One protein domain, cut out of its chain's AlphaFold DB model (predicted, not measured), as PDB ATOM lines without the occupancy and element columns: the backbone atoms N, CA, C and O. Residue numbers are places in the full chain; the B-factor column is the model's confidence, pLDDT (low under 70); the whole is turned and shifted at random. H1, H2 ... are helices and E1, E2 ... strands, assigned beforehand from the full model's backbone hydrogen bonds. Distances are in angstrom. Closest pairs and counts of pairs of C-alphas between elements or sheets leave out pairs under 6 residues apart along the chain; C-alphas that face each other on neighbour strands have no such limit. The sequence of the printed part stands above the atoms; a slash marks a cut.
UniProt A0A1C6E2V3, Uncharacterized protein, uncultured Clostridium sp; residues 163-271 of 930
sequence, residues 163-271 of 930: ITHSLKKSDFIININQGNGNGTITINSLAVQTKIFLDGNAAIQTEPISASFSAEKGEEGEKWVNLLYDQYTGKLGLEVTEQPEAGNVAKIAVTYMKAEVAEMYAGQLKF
ATOM      1  N   ILE A 163     -50.341 -60.622 -14.197       57.09
ATOM      2  CA  ILE A 163     -49.952 -59.628 -15.213       57.09
ATOM      3  C   ILE A 163     -48.511 -59.179 -14.957       57.09
ATOM      4  O   ILE A 163     -48.175 -58.764 -13.850       57.09
ATOM      5  N   THR A 164     -47.658 -59.261 -15.982       59.44
ATOM      6  CA  THR A 164     -46.294 -58.705 -15.963       59.44
ATOM      7  C   THR A 164     -46.329 -57.322 -16.610       59.44
ATOM      8  O   THR A 164     -46.670 -57.224 -17.781       59.44
ATOM      9  N   HIS A 165     -45.981 -56.256 -15.885       73.06
ATOM     10  CA  HIS A 165     -45.927 -54.897 -16.444       73.06
ATOM     11  C   HIS A 165     -44.491 -54.456 -16.764       73.06
ATOM     12  O   HIS A 165     -43.529 -54.919 -16.154       73.06
ATOM     13  N   SER A 166     -44.336 -53.484 -17.666       79.50
ATOM     14  CA  SER A 166     -43.035 -52.886 -18.032       79.50
ATOM     15  C   SER A 166     -42.835 -51.444 -17.527       79.50
ATOM     16  O   SER A 166     -41.965 -50.718 -18.016       79.50
ATOM     17  N   LEU A 167     -43.640 -51.023 -16.540       83.38
ATOM     18  CA  LEU A 167     -43.574 -49.693 -15.919       83.38
ATOM     19  C   LEU A 167     -42.184 -49.359 -15.354       83.38
ATOM     20  O   LEU A 167     -41.509 -50.192 -14.750       83.38
ATOM     21  N   LYS A 168     -41.787 -48.094 -15.506       86.56
ATOM     22  CA  LYS A 168     -40.554 -47.499 -14.972       86.56
ATOM     23  C   LYS A 168     -40.898 -46.320 -14.061       86.56
ATOM     24  O   LYS A 168     -41.983 -45.760 -14.157       86.56
ATOM     25  N   LYS A 169     -39.940 -45.860 -13.246       87.12
ATOM     26  CA  LYS A 169     -40.120 -44.686 -12.364       87.12
ATOM     27  C   LYS A 169     -40.668 -43.449 -13.089       87.12
ATOM     28  O   LYS A 169     -41.484 -42.733 -12.531       87.12
ATOM     29  N   SER A 170     -40.246 -43.222 -14.336       87.31
ATOM     30  CA  SER A 170     -40.694 -42.094 -15.166       87.31
ATOM     31  C   SER A 170     -42.166 -42.158 -15.583       87.31
ATOM     32  O   SER A 170     -42.689 -41.163 -16.070       87.31
ATOM     33  N   ASP A 171     -42.817 -43.317 -15.447       88.94
ATOM     34  CA  ASP A 171     -44.225 -43.506 -15.813       88.94
ATOM     35  C   ASP A 171     -45.187 -43.049 -14.704       88.94
ATOM     36  O   ASP A 171     -46.387 -42.937 -14.947       88.94
ATOM     37  N   PHE A 172     -44.660 -42.753 -13.509       90.50
ATOM     38  CA  PHE A 172     -45.410 -42.243 -12.367       90.50
ATOM     39  C   PHE A 172     -45.179 -40.739 -12.215       90.50
ATOM     40  O   PHE A 172     -44.054 -40.274 -12.034       90.50
ATOM     41  N   ILE A 173     -46.267 -39.978 -12.248       91.69
ATOM     42  CA  ILE A 173     -46.271 -38.527 -12.076       91.69
ATOM     43  C   ILE A 173     -46.762 -38.226 -10.665       91.69
ATOM     44  O   ILE A 173     -47.904 -38.543 -10.336       91.69
ATOM     45  N   ILE A 174     -45.911 -37.616  -9.838       91.75
ATOM     46  CA  ILE A 174     -46.261 -37.196  -8.477       91.75
ATOM     47  C   ILE A 174     -46.452 -35.680  -8.439       91.75
ATOM     48  O   ILE A 174     -45.540 -34.933  -8.788       91.75
ATOM     49  N   ASN A 175     -47.607 -35.233  -7.946       90.88
ATOM     50  CA  ASN A 175     -47.908 -33.825  -7.694       90.88
ATOM     51  C   ASN A 175     -48.245 -33.624  -6.214       90.88
ATOM     52  O   ASN A 175     -49.158 -34.273  -5.713       90.88
ATOM     53  N   ILE A 176     -47.548 -32.708  -5.530       88.50
ATOM     54  CA  ILE A 176     -47.841 -32.316  -4.140       88.50
ATOM     55  C   ILE A 176     -48.445 -30.914  -4.114       88.50
ATOM     56  O   ILE A 176     -47.852 -29.964  -4.635       88.50
ATOM     57  N   ASN A 177     -49.592 -30.766  -3.456       86.75
ATOM     58  CA  ASN A 177     -50.168 -29.466  -3.158       86.75
ATOM     59  C   ASN A 177     -49.390 -28.796  -2.015       86.75
ATOM     60  O   ASN A 177     -49.481 -29.189  -0.856       86.75
ATOM     61  N   GLN A 178     -48.646 -27.742  -2.347       81.62
ATOM     62  CA  GLN A 178     -47.783 -27.017  -1.408       81.62
ATOM     63  C   GLN A 178     -48.553 -26.271  -0.298       81.62
ATOM     64  O   GLN A 178     -47.948 -25.835   0.676       81.62
ATOM     65  N   GLY A 179     -49.873 -26.098  -0.434       78.25
ATOM     66  CA  GLY A 179     -50.708 -25.419   0.560       78.25
ATOM     67  C   GLY A 179     -51.176 -26.312   1.710       78.25
ATOM     68  O   GLY A 179     -51.456 -25.799   2.789       78.25
ATOM     69  N   ASN A 180     -51.269 -27.627   1.496       80.94
ATOM     70  CA  ASN A 180     -51.798 -28.566   2.490       80.94
ATOM     71  C   ASN A 180     -51.095 -29.931   2.514       80.94
ATOM     72  O   ASN A 180     -51.537 -30.800   3.236       80.94
ATOM     73  N   GLY A 181     -50.032 -30.156   1.743       80.62
ATOM     74  CA  GLY A 181     -49.286 -31.416   1.775       80.62
ATOM     75  C   GLY A 181     -49.966 -32.600   1.086       80.62
ATOM     76  O   GLY A 181     -49.356 -33.661   1.019       80.62
ATOM     77  N   ASN A 182     -51.163 -32.455   0.506       87.69
ATOM     78  CA  ASN A 182     -51.806 -33.558  -0.212       87.69
ATOM     79  C   ASN A 182     -51.083 -33.858  -1.529       87.69
ATOM     80  O   ASN A 182     -50.972 -33.007  -2.415       87.69
ATOM     81  N   GLY A 183     -50.617 -35.091  -1.655       89.62
ATOM     82  CA  GLY A 183     -50.006 -35.660  -2.840       89.62
ATOM     83  C   GLY A 183     -50.984 -36.447  -3.699       89.62
ATOM     84  O   GLY A 183     -51.950 -37.030  -3.217       89.62
ATOM     85  N   THR A 184     -50.705 -36.492  -4.995       91.25
ATOM     86  CA  THR A 184     -51.335 -37.408  -5.947       91.25
ATOM     87  C   THR A 184     -50.250 -38.084  -6.764       91.25
ATOM     88  O   THR A 184     -49.277 -37.440  -7.156       91.25
ATOM     89  N   ILE A 185     -50.406 -39.377  -7.014       92.62
ATOM     90  CA  ILE A 185     -49.580 -40.146  -7.939       92.62
ATOM     91  C   ILE A 185     -50.449 -40.625  -9.097       92.62
ATOM     92  O   ILE A 185     -51.547 -41.124  -8.875       92.62
ATOM     93  N   THR A 186     -49.987 -40.435 -10.331       91.94
ATOM     94  CA  THR A 186     -50.759 -40.705 -11.553       91.94
ATOM     95  C   THR A 186     -49.936 -41.492 -12.566       91.94
ATOM     96  O   THR A 186     -48.757 -41.199 -12.759       91.94
ATOM     97  N   ILE A 187     -50.567 -42.442 -13.258       89.56
ATOM     98  CA  ILE A 187     -50.039 -43.088 -14.465       89.56
ATOM     99  C   ILE A 187     -50.943 -42.695 -15.639       89.56
ATOM    100  O   ILE A 187     -52.160 -42.882 -15.598       89.56
ATOM    101  N   ASN A 188     -50.351 -42.149 -16.700       87.56
ATOM    102  CA  ASN A 188     -51.103 -41.720 -17.880       87.56
ATOM    103  C   ASN A 188     -51.719 -42.906 -18.635       87.56
ATOM    104  O   ASN A 188     -51.125 -43.983 -18.709       87.56
ATOM    105  N   SER A 189     -52.863 -42.673 -19.284       81.56
ATOM    106  CA  SER A 189     -53.619 -43.694 -20.023       81.56
ATOM    107  C   SER A 189     -52.780 -44.450 -21.061       81.56
ATOM    108  O   SER A 189     -52.858 -45.672 -21.136       81.56
ATOM    109  N   LEU A 190     -51.892 -43.765 -21.792       81.88
ATOM    110  CA  LEU A 190     -51.006 -44.413 -22.768       81.88
ATOM    111  C   LEU A 190     -50.042 -45.421 -22.119       81.88
ATOM    112  O   LEU A 190     -49.791 -46.488 -22.680       81.88
ATOM    113  N   ALA A 191     -49.506 -45.111 -20.934       81.31
ATOM    114  CA  ALA A 191     -48.627 -46.029 -20.214       81.31
ATOM    115  C   ALA A 191     -49.417 -47.222 -19.655       81.31
ATOM    116  O   ALA A 191     -48.928 -48.346 -19.711       81.31
ATOM    117  N   VAL A 192     -50.658 -47.009 -19.209       77.81
ATOM    118  CA  VAL A 192     -51.559 -48.099 -18.799       77.81
ATOM    119  C   VAL A 192     -51.825 -49.059 -19.968       77.81
ATOM    120  O   VAL A 192     -51.616 -50.263 -19.839       77.81
ATOM    121  N   GLN A 193     -52.191 -48.534 -21.139       73.56
ATOM    122  CA  GLN A 193     -52.505 -49.341 -22.326       73.56
ATOM    123  C   GLN A 193     -51.287 -50.108 -22.860       73.56
ATOM    124  O   GLN A 193     -51.375 -51.290 -23.177       73.56
ATOM    125  N   THR A 194     -50.131 -49.445 -22.953       72.00
ATOM    126  CA  THR A 194     -48.956 -50.013 -23.642       72.00
ATOM    127  C   THR A 194     -48.011 -50.790 -22.731       72.00
ATOM    128  O   THR A 194     -47.272 -51.641 -23.218       72.00
ATOM    129  N   LYS A 195     -48.004 -50.517 -21.418       75.44
ATOM    130  CA  LYS A 195     -47.044 -51.122 -20.478       75.44
ATOM    131  C   LYS A 195     -47.670 -52.026 -19.424       75.44
ATOM    132  O   LYS A 195     -46.909 -52.743 -18.773       75.44
ATOM    133  N   ILE A 196     -48.994 -51.992 -19.245       74.56
ATOM    134  CA  ILE A 196     -49.711 -52.864 -18.302       74.56
ATOM    135  C   ILE A 196     -50.546 -53.907 -19.055       74.56
ATOM    136  O   ILE A 196     -50.352 -55.092 -18.816       74.56
ATOM    137  N   PHE A 197     -51.410 -53.497 -19.990       69.19
ATOM    138  CA  PHE A 197     -52.236 -54.440 -20.766       69.19
ATOM    139  C   PHE A 197     -51.491 -55.104 -21.942       69.19
ATOM    140  O   PHE A 197     -51.885 -56.181 -22.375       69.19
ATOM    141  N   LEU A 198     -50.361 -54.527 -22.387       59.88
ATOM    142  CA  LEU A 198     -49.418 -55.056 -23.400       59.88
ATOM    143  C   LEU A 198     -49.990 -55.314 -24.813       59.88
ATOM    144  O   LEU A 198     -49.213 -55.519 -25.742       59.88
ATOM    145  N   ASP A 199     -51.304 -55.244 -25.001       56.00
ATOM    146  CA  ASP A 199     -52.036 -55.428 -26.261       56.00
ATOM    147  C   ASP A 199     -52.407 -54.099 -26.951       56.00
ATOM    148  O   ASP A 199     -52.864 -54.089 -28.095       56.00
ATOM    149  N   GLY A 200     -52.178 -52.958 -26.286       51.97
ATOM    150  CA  GLY A 200     -52.408 -51.624 -26.850       51.97
ATOM    151  C   GLY A 200     -53.884 -51.301 -27.102       51.97
ATOM    152  O   GLY A 200     -54.185 -50.377 -27.861       51.97
ATOM    153  N   ASN A 201     -54.810 -52.040 -26.484       54.56
ATOM    154  CA  ASN A 201     -56.236 -51.868 -26.724       54.56
ATOM    155  C   ASN A 201     -56.766 -50.576 -26.071       54.56
ATOM    156  O   ASN A 201     -56.982 -50.492 -24.860       54.56
ATOM    157  N   ALA A 202     -57.015 -49.554 -26.895       53.69
ATOM    158  CA  ALA A 202     -57.474 -48.234 -26.458       53.69
ATOM    159  C   ALA A 202     -58.876 -48.230 -25.811       53.69
ATOM    160  O   ALA A 202     -59.258 -47.231 -25.201       53.69
ATOM    161  N   ALA A 203     -59.644 -49.321 -25.923       57.62
ATOM    162  CA  ALA A 203     -61.015 -49.400 -25.419       57.62
ATOM    163  C   ALA A 203     -61.121 -49.707 -23.912       57.62
ATOM    164  O   ALA A 203     -62.193 -49.518 -23.338       57.62
ATOM    165  N   ILE A 204     -60.045 -50.180 -23.269       56.53
ATOM    166  CA  ILE A 204     -60.103 -50.701 -21.890       56.53
ATOM    167  C   ILE A 204     -59.934 -49.586 -20.842       56.53
ATOM    168  O   ILE A 204     -60.668 -49.553 -19.859       56.53
ATOM    169  N   GLN A 205     -59.022 -48.626 -21.055       63.53
ATOM    170  CA  GLN A 205     -58.792 -47.513 -20.120       63.53
ATOM    171  C   GLN A 205     -58.339 -46.246 -20.862       63.53
ATOM    172  O   GLN A 205     -57.169 -46.099 -21.216       63.53
ATOM    173  N   THR A 206     -59.268 -45.319 -21.107       66.88
ATOM    174  CA  THR A 206     -59.013 -44.069 -21.849       66.88
ATOM    175  C   THR A 206     -58.490 -42.929 -20.969       66.88
ATOM    176  O   THR A 206     -57.792 -42.049 -21.469       66.88
ATOM    177  N   GLU A 207     -58.764 -42.972 -19.661       77.62
ATOM    178  CA  GLU A 207     -58.381 -41.942 -18.685       77.62
ATOM    179  C   GLU A 207     -57.154 -42.352 -17.847       77.62
ATOM    180  O   GLU A 207     -56.984 -43.547 -17.570       77.62
ATOM    181  N   PRO A 208     -56.300 -41.397 -17.416       82.19
ATOM    182  CA  PRO A 208     -55.232 -41.661 -16.454       82.19
ATOM    183  C   PRO A 208     -55.767 -42.291 -15.166       82.19
ATOM    184  O   PRO A 208     -56.883 -42.003 -14.736       82.19
ATOM    185  N   ILE A 209     -54.949 -43.121 -14.525       88.06
ATOM    186  CA  ILE A 209     -55.261 -43.690 -13.210       88.06
ATOM    187  C   ILE A 209     -54.449 -42.953 -12.151       88.06
ATOM    188  O   ILE A 209     -53.261 -42.699 -12.355       88.06
ATOM    189  N   SER A 210     -55.076 -42.581 -11.036       89.44
ATOM    190  CA  SER A 210     -54.443 -41.766  -9.996       89.44
ATOM    191  C   SER A 210     -54.879 -42.169  -8.593       89.44
ATOM    192  O   SER A 210     -56.032 -42.548  -8.404       89.44
ATOM    193  N   ALA A 211     -53.988 -42.007  -7.619       90.75
ATOM    194  CA  ALA A 211     -54.272 -42.174  -6.198       90.75
ATOM    195  C   ALA A 211     -53.716 -41.004  -5.386       90.75
ATOM    196  O   ALA A 211     -52.694 -40.417  -5.745       90.75
ATOM    197  N   SER A 212     -54.382 -40.677  -4.283       91.00
ATOM    198  CA  SER A 212     -53.964 -39.611  -3.371       91.00
ATOM    199  C   SER A 212     -53.179 -40.174  -2.187       91.00
ATOM    200  O   SER A 212     -53.416 -41.301  -1.765       91.00
ATOM    201  N   PHE A 213     -52.268 -39.380  -1.630       91.38
ATOM    202  CA  PHE A 213     -51.525 -39.687  -0.404       91.38
ATOM    203  C   PHE A 213     -51.193 -38.393   0.357       91.38
ATOM    204  O   PHE A 213     -51.245 -37.314  -0.226       91.38
ATOM    205  N   SER A 214     -50.846 -38.467   1.644       85.88
ATOM    206  CA  SER A 214     -50.447 -37.284   2.429       85.88
ATOM    207  C   SER A 214     -48.924 -37.129   2.496       85.88
ATOM    208  O   SER A 214     -48.210 -38.115   2.656       85.88
ATOM    209  N   ALA A 215     -48.432 -35.897   2.376       85.88
ATOM    210  CA  ALA A 215     -47.050 -35.476   2.632       85.88
ATOM    211  C   ALA A 215     -47.000 -34.325   3.661       85.88
ATOM    212  O   ALA A 215     -46.112 -33.462   3.619       85.88
ATOM    213  N   GLU A 216     -47.999 -34.281   4.549       84.94
ATOM    214  CA  GLU A 216     -48.066 -33.353   5.676       84.94
ATOM    215  C   GLU A 216     -46.995 -33.646   6.737       84.94
ATOM    216  O   GLU A 216     -46.370 -34.706   6.774       84.94
ATOM    217  N   LYS A 217     -46.767 -32.671   7.621       78.50
ATOM    218  CA  LYS A 217     -45.778 -32.790   8.692       78.50
ATOM    219  C   LYS A 217     -46.247 -33.819   9.725       78.50
ATOM    220  O   LYS A 217     -47.292 -33.611  10.334       78.50
ATOM    221  N   GLY A 218     -45.459 -34.861   9.972       77.06
ATOM    222  CA  GLY A 218     -45.807 -36.002  10.826       77.06
ATOM    223  C   GLY A 218     -46.287 -37.244  10.064       77.06
ATOM    224  O   GLY A 218     -46.370 -38.308  10.668       77.06
ATOM    225  N   GLU A 219     -46.552 -37.121   8.759       80.25
ATOM    226  CA  GLU A 219     -46.956 -38.210   7.852       80.25
ATOM    227  C   GLU A 219     -45.801 -38.614   6.904       80.25
ATOM    228  O   GLU A 219     -46.016 -39.227   5.854       80.25
ATOM    229  N   GLU A 220     -44.559 -38.234   7.243       82.56
ATOM    230  CA  GLU A 220     -43.361 -38.591   6.482       82.56
ATOM    231  C   GLU A 220     -42.997 -40.070   6.666       82.56
ATOM    232  O   GLU A 220     -42.970 -40.596   7.778       82.56
ATOM    233  N   GLY A 221     -42.650 -40.745   5.572       84.38
ATOM    234  CA  GLY A 221     -42.349 -42.170   5.600       84.38
ATOM    235  C   GLY A 221     -42.356 -42.819   4.222       84.38
ATOM    236  O   GLY A 221     -42.505 -42.162   3.188       84.38
ATOM    237  N   GLU A 222     -42.162 -44.132   4.215       90.56
ATOM    238  CA  GLU A 222     -42.342 -44.951   3.021       90.56
ATOM    239  C   GLU A 222     -43.833 -45.255   2.842       90.56
ATOM    240  O   GLU A 222     -44.487 -45.684   3.788       90.56
ATOM    241  N   LYS A 223     -44.359 -45.050   1.631       90.50
ATOM    242  CA  LYS A 223     -45.702 -45.503   1.244       90.50
ATOM    243  C   LYS A 223     -45.612 -46.367  -0.012       90.50
ATOM    244  O   LYS A 223     -44.662 -46.243  -0.791       90.50
ATOM    245  N   TRP A 224     -46.590 -47.232  -0.237       89.44
ATOM    246  CA  TRP A 224     -46.586 -48.197  -1.337       89.44
ATOM    247  C   TRP A 224     -47.750 -47.967  -2.286       89.44
ATOM    248  O   TRP A 224     -48.844 -47.628  -1.864       89.44
ATOM    249  N   VAL A 225     -47.506 -48.134  -3.582       86.69
ATOM    250  CA  VAL A 225     -48.487 -47.900  -4.644       86.69
ATOM    251  C   VAL A 225     -48.952 -49.246  -5.184       86.69
ATOM    252  O   VAL A 225     -48.119 -50.053  -5.601       86.69
ATOM    253  N   ASN A 226     -50.264 -49.459  -5.220       82.75
ATOM    254  CA  ASN A 226     -50.931 -50.665  -5.706       82.75
ATOM    255  C   ASN A 226     -51.709 -50.375  -6.992       82.75
ATOM    256  O   ASN A 226     -52.320 -49.314  -7.123       82.75
ATOM    257  N   LEU A 227     -51.720 -51.336  -7.920       79.75
ATOM    258  CA  LEU A 227     -52.693 -51.372  -9.015       79.75
ATOM    259  C   LEU A 227     -53.923 -52.162  -8.550       79.75
ATOM    260  O   LEU A 227     -53.786 -53.213  -7.931       79.75
ATOM    261  N   LEU A 228     -55.115 -51.674  -8.876       74.00
ATOM    262  CA  LEU A 228     -56.393 -52.328  -8.585       74.00
ATOM    263  C   LEU A 228     -57.161 -52.552  -9.883       74.00
ATOM    264  O   LEU A 228     -57.050 -51.743 -10.796       74.00
ATOM    265  N   TYR A 229     -57.979 -53.596  -9.959       70.94
ATOM    266  CA  TYR A 229     -58.943 -53.775 -11.048       70.94
ATOM    267  C   TYR A 229     -60.317 -53.992 -10.466       70.94
ATOM    268  O   TYR A 229     -60.522 -54.823  -9.578       70.94
ATOM    269  N   ASP A 230     -61.259 -53.247 -11.009       66.06
ATOM    270  CA  ASP A 230     -62.654 -53.397 -10.685       66.06
ATOM    271  C   ASP A 230     -63.285 -54.385 -11.667       66.06
ATOM    272  O   ASP A 230     -63.489 -54.084 -12.841       66.06
ATOM    273  N   GLN A 231     -63.616 -55.575 -11.168       59.16
ATOM    274  CA  GLN A 231     -64.269 -56.636 -11.937       59.16
ATOM    275  C   GLN A 231     -65.640 -56.238 -12.508       59.16
ATOM    276  O   GLN A 231     -66.082 -56.831 -13.488       59.16
ATOM    277  N   TYR A 232     -66.321 -55.254 -11.911       55.50
ATOM    278  CA  TYR A 232     -67.652 -54.825 -12.334       55.50
ATOM    279  C   TYR A 232     -67.588 -53.785 -13.448       55.50
ATOM    280  O   TYR A 232     -68.443 -53.774 -14.334       55.50
ATOM    281  N   THR A 233     -66.583 -52.907 -13.415       60.66
ATOM    282  CA  THR A 233     -66.394 -51.882 -14.452       60.66
ATOM    283  C   THR A 233     -65.370 -52.278 -15.514       60.66
ATOM    284  O   THR A 233     -65.344 -51.665 -16.582       60.66
ATOM    285  N   GLY A 234     -64.551 -53.300 -15.254       60.44
ATOM    286  CA  GLY A 234     -63.455 -53.738 -16.118       60.44
ATOM    287  C   GLY A 234     -62.295 -52.740 -16.193       60.44
ATOM    288  O   GLY A 234     -61.516 -52.789 -17.143       60.44
ATOM    289  N   LYS A 235     -62.205 -51.800 -15.239       69.38
ATOM    290  CA  LYS A 235     -61.239 -50.690 -15.250       69.38
ATOM    291  C   LYS A 235     -60.139 -50.870 -14.214       69.38
ATOM    292  O   LYS A 235     -60.351 -51.455 -13.154       69.38
ATOM    293  N   LEU A 236     -58.968 -50.314 -14.523       75.44
ATOM    294  CA  LEU A 236     -57.810 -50.292 -13.631       75.44
ATOM    295  C   LEU A 236     -57.811 -49.010 -12.778       75.44
ATOM    296  O   LEU A 236     -58.197 -47.945 -13.258       75.44
ATOM    297  N   GLY A 237     -57.349 -49.100 -11.535       79.75
ATOM    298  CA  GLY A 237     -57.197 -47.993 -10.590       79.75
ATOM    299  C   GLY A 237     -55.860 -48.043  -9.846       79.75
ATOM    300  O   GLY A 237     -55.100 -49.003  -9.983       79.75
ATOM    301  N   LEU A 238     -55.574 -46.997  -9.065       85.44
ATOM    302  CA  LEU A 238     -54.425 -46.938  -8.161       85.44
ATOM    303  C   LEU A 238     -54.886 -46.769  -6.717       85.44
ATOM    304  O   LEU A 238     -55.887 -46.109  -6.451       85.44
ATOM    305  N   GLU A 239     -54.080 -47.281  -5.798       86.56
ATOM    306  CA  GLU A 239     -54.203 -47.037  -4.364       86.56
ATOM    307  C   GLU A 239     -52.815 -46.803  -3.758       86.56
ATOM    308  O   GLU A 239     -51.824 -47.342  -4.255       86.56
ATOM    309  N   VAL A 240     -52.730 -45.977  -2.710       86.69
ATOM    310  CA  VAL A 240     -51.506 -45.804  -1.916       86.69
ATOM    311  C   VAL A 240     -51.757 -46.300  -0.498       86.69
ATOM    312  O   VAL A 240     -52.689 -45.837   0.155       86.69
ATOM    313  N   THR A 241     -50.917 -47.213  -0.018       84.81
ATOM    314  CA  THR A 241     -51.012 -47.832   1.309       84.81
ATOM    315  C   THR A 241     -49.799 -47.492   2.180       84.81
ATOM    316  O   THR A 241     -48.699 -47.240   1.687       84.81
ATOM    317  N   GLU A 242     -49.989 -47.505   3.502       83.25
ATOM    318  CA  GLU A 242     -48.942 -47.221   4.505       83.25
ATOM    319  C   GLU A 242     -48.097 -48.453   4.874       83.25
ATOM    320  O   GLU A 242     -47.206 -48.363   5.715       83.25
ATOM    321  N   GLN A 243     -48.401 -49.628   4.315       80.75
ATOM    322  CA  GLN A 243     -47.685 -50.883   4.560       80.75
ATOM    323  C   GLN A 243     -47.491 -51.655   3.245       80.75
ATOM    324  O   GLN A 243     -48.336 -51.548   2.345       80.75
ATOM    325  N   PRO A 244     -46.405 -52.441   3.122       77.38
ATOM    326  CA  PRO A 244     -46.181 -53.287   1.960       77.38
ATOM    327  C   PRO A 244     -47.170 -54.460   1.935       77.38
ATOM    328  O   PRO A 244     -47.378 -55.137   2.940       77.38
ATOM    329  N   GLU A 245     -47.729 -54.745   0.762       70.06
ATOM    330  CA  GLU A 245     -48.685 -55.823   0.510       70.06
ATOM    331  C   GLU A 245     -48.318 -56.603  -0.762       70.06
ATOM    332  O   GLU A 245     -47.587 -56.131  -1.638       70.06
ATOM    333  N   ALA A 246     -48.836 -57.829  -0.882       58.94
ATOM    334  CA  ALA A 246     -48.633 -58.675  -2.055       58.94
ATOM    335  C   ALA A 246     -49.370 -58.094  -3.281       58.94
ATOM    336  O   ALA A 246     -50.493 -58.491  -3.578       58.94
ATOM    337  N   GLY A 247     -48.729 -57.147  -3.969       62.69
ATOM    338  CA  GLY A 247     -49.293 -56.419  -5.113       62.69
ATOM    339  C   GLY A 247     -48.712 -55.019  -5.349       62.69
ATOM    340  O   GLY A 247     -49.070 -54.384  -6.341       62.69
ATOM    341  N   ASN A 248     -47.803 -54.533  -4.487       78.12
ATOM    342  CA  ASN A 248     -47.187 -53.216  -4.678       78.12
ATOM    343  C   ASN A 248     -46.379 -53.154  -5.987       78.12
ATOM    344  O   ASN A 248     -45.559 -54.030  -6.262       78.12
ATOM    345  N   VAL A 249     -46.557 -52.079  -6.759       79.88
ATOM    346  CA  VAL A 249     -45.827 -51.811  -8.013       79.88
ATOM    347  C   VAL A 249     -44.722 -50.769  -7.852       79.88
ATOM    348  O   VAL A 249     -43.756 -50.757  -8.617       79.88
ATOM    349  N   ALA A 250     -44.816 -49.911  -6.835       86.25
ATOM    350  CA  ALA A 250     -43.795 -48.917  -6.518       86.25
ATOM    351  C   ALA A 250     -43.803 -48.552  -5.026       86.25
ATOM    352  O   ALA A 250     -44.842 -48.620  -4.372       86.25
ATOM    353  N   LYS A 251     -42.653 -48.121  -4.505       89.62
ATOM    354  CA  LYS A 251     -42.509 -47.482  -3.190       89.62
ATOM    355  C   LYS A 251     -42.212 -46.002  -3.380       89.62
ATOM    356  O   LYS A 251     -41.275 -45.652  -4.104       89.62
ATOM    357  N   ILE A 252     -42.968 -45.141  -2.712       92.19
ATOM    358  CA  ILE A 252     -42.719 -43.701  -2.658       92.19
ATOM    359  C   ILE A 252     -42.088 -43.332  -1.315       92.19
ATOM    360  O   ILE A 252     -42.562 -43.740  -0.259       92.19
ATOM    361  N   ALA A 253     -41.003 -42.561  -1.363       90.00
ATOM    362  CA  ALA A 253     -40.431 -41.935  -0.180       90.00
ATOM    363  C   ALA A 253     -41.050 -40.548  -0.036       90.00
ATOM    364  O   ALA A 253     -40.892 -39.697  -0.919       90.00
ATOM    365  N   VAL A 254     -41.769 -40.337   1.063       89.06
ATOM    366  CA  VAL A 254     -42.478 -39.095   1.352       89.06
ATOM    367  C   VAL A 254     -41.772 -38.362   2.486       89.06
ATOM    368  O   VAL A 254     -41.513 -38.910   3.553       89.06
ATOM    369  N   THR A 255     -41.468 -37.095   2.245       86.62
ATOM    370  CA  THR A 255     -40.942 -36.126   3.212       86.62
ATOM    371  C   THR A 255     -41.861 -34.909   3.233       86.62
ATOM    372  O   THR A 255     -42.697 -34.757   2.339       86.62
ATOM    373  N   TYR A 256     -41.711 -34.016   4.214       84.81
ATOM    374  CA  TYR A 256     -42.560 -32.829   4.304       84.81
ATOM    375  C   TYR A 256     -42.590 -32.052   2.976       84.81
ATOM    376  O   TYR A 256     -41.559 -31.567   2.507       84.81
ATOM    377  N   MET A 257     -43.781 -31.953   2.373       83.81
ATOM    378  CA  MET A 257     -44.053 -31.264   1.101       83.81
ATOM    379  C   MET A 257     -43.317 -31.806  -0.143       83.81
ATOM    380  O   MET A 257     -43.298 -31.146  -1.189       83.81
ATOM    381  N   LYS A 258     -42.731 -33.010  -0.079       86.00
ATOM    382  CA  LYS A 258     -41.996 -33.614  -1.201       86.00
ATOM    383  C   LYS A 258     -42.098 -35.138  -1.192       86.00
ATOM    384  O   LYS A 258     -41.838 -35.769  -0.176       86.00
ATOM    385  N   ALA A 259     -42.358 -35.734  -2.353       89.62
ATOM    386  CA  ALA A 259     -42.326 -37.183  -2.525       89.62
ATOM    387  C   ALA A 259     -41.672 -37.584  -3.850       89.62
ATOM    388  O   ALA A 259     -41.783 -36.869  -4.846       89.62
ATOM    389  N   GLU A 260     -41.012 -38.739  -3.860       90.69
ATOM    390  CA  GLU A 260     -40.425 -39.329  -5.064       90.69
ATOM    391  C   GLU A 260     -40.551 -40.855  -5.066       90.69
ATOM    392  O   GLU A 260     -40.597 -41.493  -4.012       90.69
ATOM    393  N   VAL A 261     -40.596 -41.459  -6.258       90.00
ATOM    394  CA  VAL A 261     -40.600 -42.921  -6.399       90.00
ATOM    395  C   VAL A 261     -39.210 -43.472  -6.063       90.00
ATOM    396  O   VAL A 261     -38.269 -43.423  -6.868       90.00
ATOM    397  N   ALA A 262     -39.084 -44.018  -4.857       86.62
ATOM    398  CA  ALA A 262     -37.841 -44.535  -4.303       86.62
ATOM    399  C   ALA A 262     -37.471 -45.897  -4.900       86.62
ATOM    400  O   ALA A 262     -36.316 -46.114  -5.273       86.62
ATOM    401  N   GLU A 263     -38.448 -46.779  -5.099       87.75
ATOM    402  CA  GLU A 263     -38.220 -48.146  -5.578       87.75
ATOM    403  C   GLU A 263     -39.357 -48.605  -6.498       87.75
ATOM    404  O   GLU A 263     -40.499 -48.183  -6.340       87.75
ATOM    405  N   MET A 264     -39.032 -49.446  -7.482       86.00
ATOM    406  CA  MET A 264     -40.007 -50.094  -8.362       86.00
ATOM    407  C   MET A 264     -40.022 -51.581  -8.050       86.00
ATOM    408  O   MET A 264     -38.955 -52.188  -7.952       86.00
ATOM    409  N   TYR A 265     -41.209 -52.169  -7.970       77.62
ATOM    410  CA  TYR A 265     -41.367 -53.604  -7.783       77.62
ATOM    411  C   TYR A 265     -41.899 -54.239  -9.067       77.62
ATOM    412  O   TYR A 265     -42.716 -53.656  -9.775       77.62
ATOM    413  N   ALA A 266     -41.451 -55.459  -9.363       61.03
ATOM    414  CA  ALA A 266     -42.034 -56.301 -10.409       61.03
ATOM    415  C   ALA A 266     -43.286 -57.027  -9.867       61.03
ATOM    416  O   ALA A 266     -43.361 -58.257  -9.882       61.03
ATOM    417  N   GLY A 267     -44.202 -56.261  -9.268       58.12
ATOM    418  CA  GLY A 267     -45.339 -56.757  -8.491       58.12
ATOM    419  C   GLY A 267     -46.460 -57.355  -9.346       58.12
ATOM    420  O   GLY A 267     -46.701 -56.927 -10.470       58.12
ATOM    421  N   GLN A 268     -47.138 -58.368  -8.795       56.72
ATOM    422  CA  GLN A 268     -48.200 -59.157  -9.432       56.72
ATOM    423  C   GLN A 268     -49.582 -58.532  -9.169       56.72
ATOM    424  O   GLN A 268     -49.920 -58.278  -8.017       56.72
ATOM    425  N   LEU A 269     -50.404 -58.350 -10.207       58.47
ATOM    426  CA  LEU A 269     -51.834 -58.033 -10.064       58.47
ATOM    427  C   LEU A 269     -52.637 -59.296  -9.710       58.47
ATOM    428  O   LEU A 269     -52.348 -60.366 -10.240       58.47
ATOM    429  N   LYS A 270     -53.629 -59.184  -8.818       55.03
ATOM    430  CA  LYS A 270     -54.571 -60.259  -8.455       55.03
ATOM    431  C   LYS A 270     -55.990 -59.829  -8.797       55.03
ATOM    432  O   LYS A 270     -56.440 -58.833  -8.244       55.03
ATOM    433  N   PHE A 271     -56.691 -60.595  -9.634       60.34
ATOM    434  CA  PHE A 271     -58.110 -60.377  -9.934       60.34
ATOM    435  C   PHE A 271     -58.910 -61.668  -9.769       60.34
ATOM    436  O   PHE A 271     -58.448 -62.728 -10.197       60.34
TER     437      PHE A 271
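What this domain is: This is residues 163 to 271 of the 930 residues of an uncharacterized protein of uncultured Clostridium sp (UniProt A0A1C6E2V3). Two antiparallel sheets stand face to face as a sandwich: E1, E2 and E3 make one, and the strongly twisted, curled sheet E5, E4, E6, E7 makes the other. The sheets draw together along E3 and E5 and, more loosely, along E1 and E7, and the short helix H1 lies at one end with the long loop of residues 196 to 208. The printed part has 109 residues, with one named helix and seven named strands in the order E1, E2, H1, E3, E4, E5, E6, E7; the sheet orders are E1 - E2 - E3 and E5 - E4 - E6 - E7. The class is mostly strand, and the whole is compact, with a radius of gyration of the C-alphas of 13.8 A and an elongated outline of 41 by 26 by 26 A.

How they stand to each other: E1, residues 172 to 176, and E2, residues 182 to 187, form an antiparallel hairpin, with N 173 and O 186 2.8 A apart. E3, residues 209 to 214, is antiparallel to E2, with N 185 and O 211 at 2.8 A. H1, residues 189 to 195, is not on this sheet, but only just, with 4 pairs of C-alphas within 10 A; its C-alpha closest to E3 is that of Ser 189, 7.0 A from that of Ile 209. Every O i to N i+4 pair of H1 is within hydrogen-bond range. The chain changes to the other sheet at the link from E3 to E4, residues 221 to 230. E4 forms a hairpin with E5, residues 235 to 241, with N 226 and O 239 at 2.8 A. E6, residues 248 to 255, is antiparallel to E4, with N 223 and O 252 at 2.9 A. E6 and E7, residues 258 to 264, form a hairpin, with N 255 and O 258 at 2.8 A. Between the sheets, the closest C-alphas of E3 and E5 are those of Ala 211 and Leu 238, 5.2 A apart; those of E1 and E7 are Ile 176 and Lys 258, at 6.7 A.

Where its parts are: E1 begins at C-alpha 172, (-45.410, -42.243, -12.367). E2 is 17.2 A long, E3 17.6 A, E5 19.7 A and E6 19.8 A. E4, the longest strand, spans 28.3 A from C-alpha 221 at (-42.349, -42.170, 5.600). E7, 18.1 A long, ends at C-alpha 264, (-40.007, -50.094, -8.362).

The domain as a whole: The C-alphas farthest apart, those of Asp 199 and Gly 218, are 42.3 A apart. The printed part has no cut. The link from H1 to E3 is long, with 13 residues. Mean pLDDT of the printed part is 78.4; it is under 70 at residues 163 to 164, 197 to 206, 230 to 235, 246 to 247 and 266 to 271.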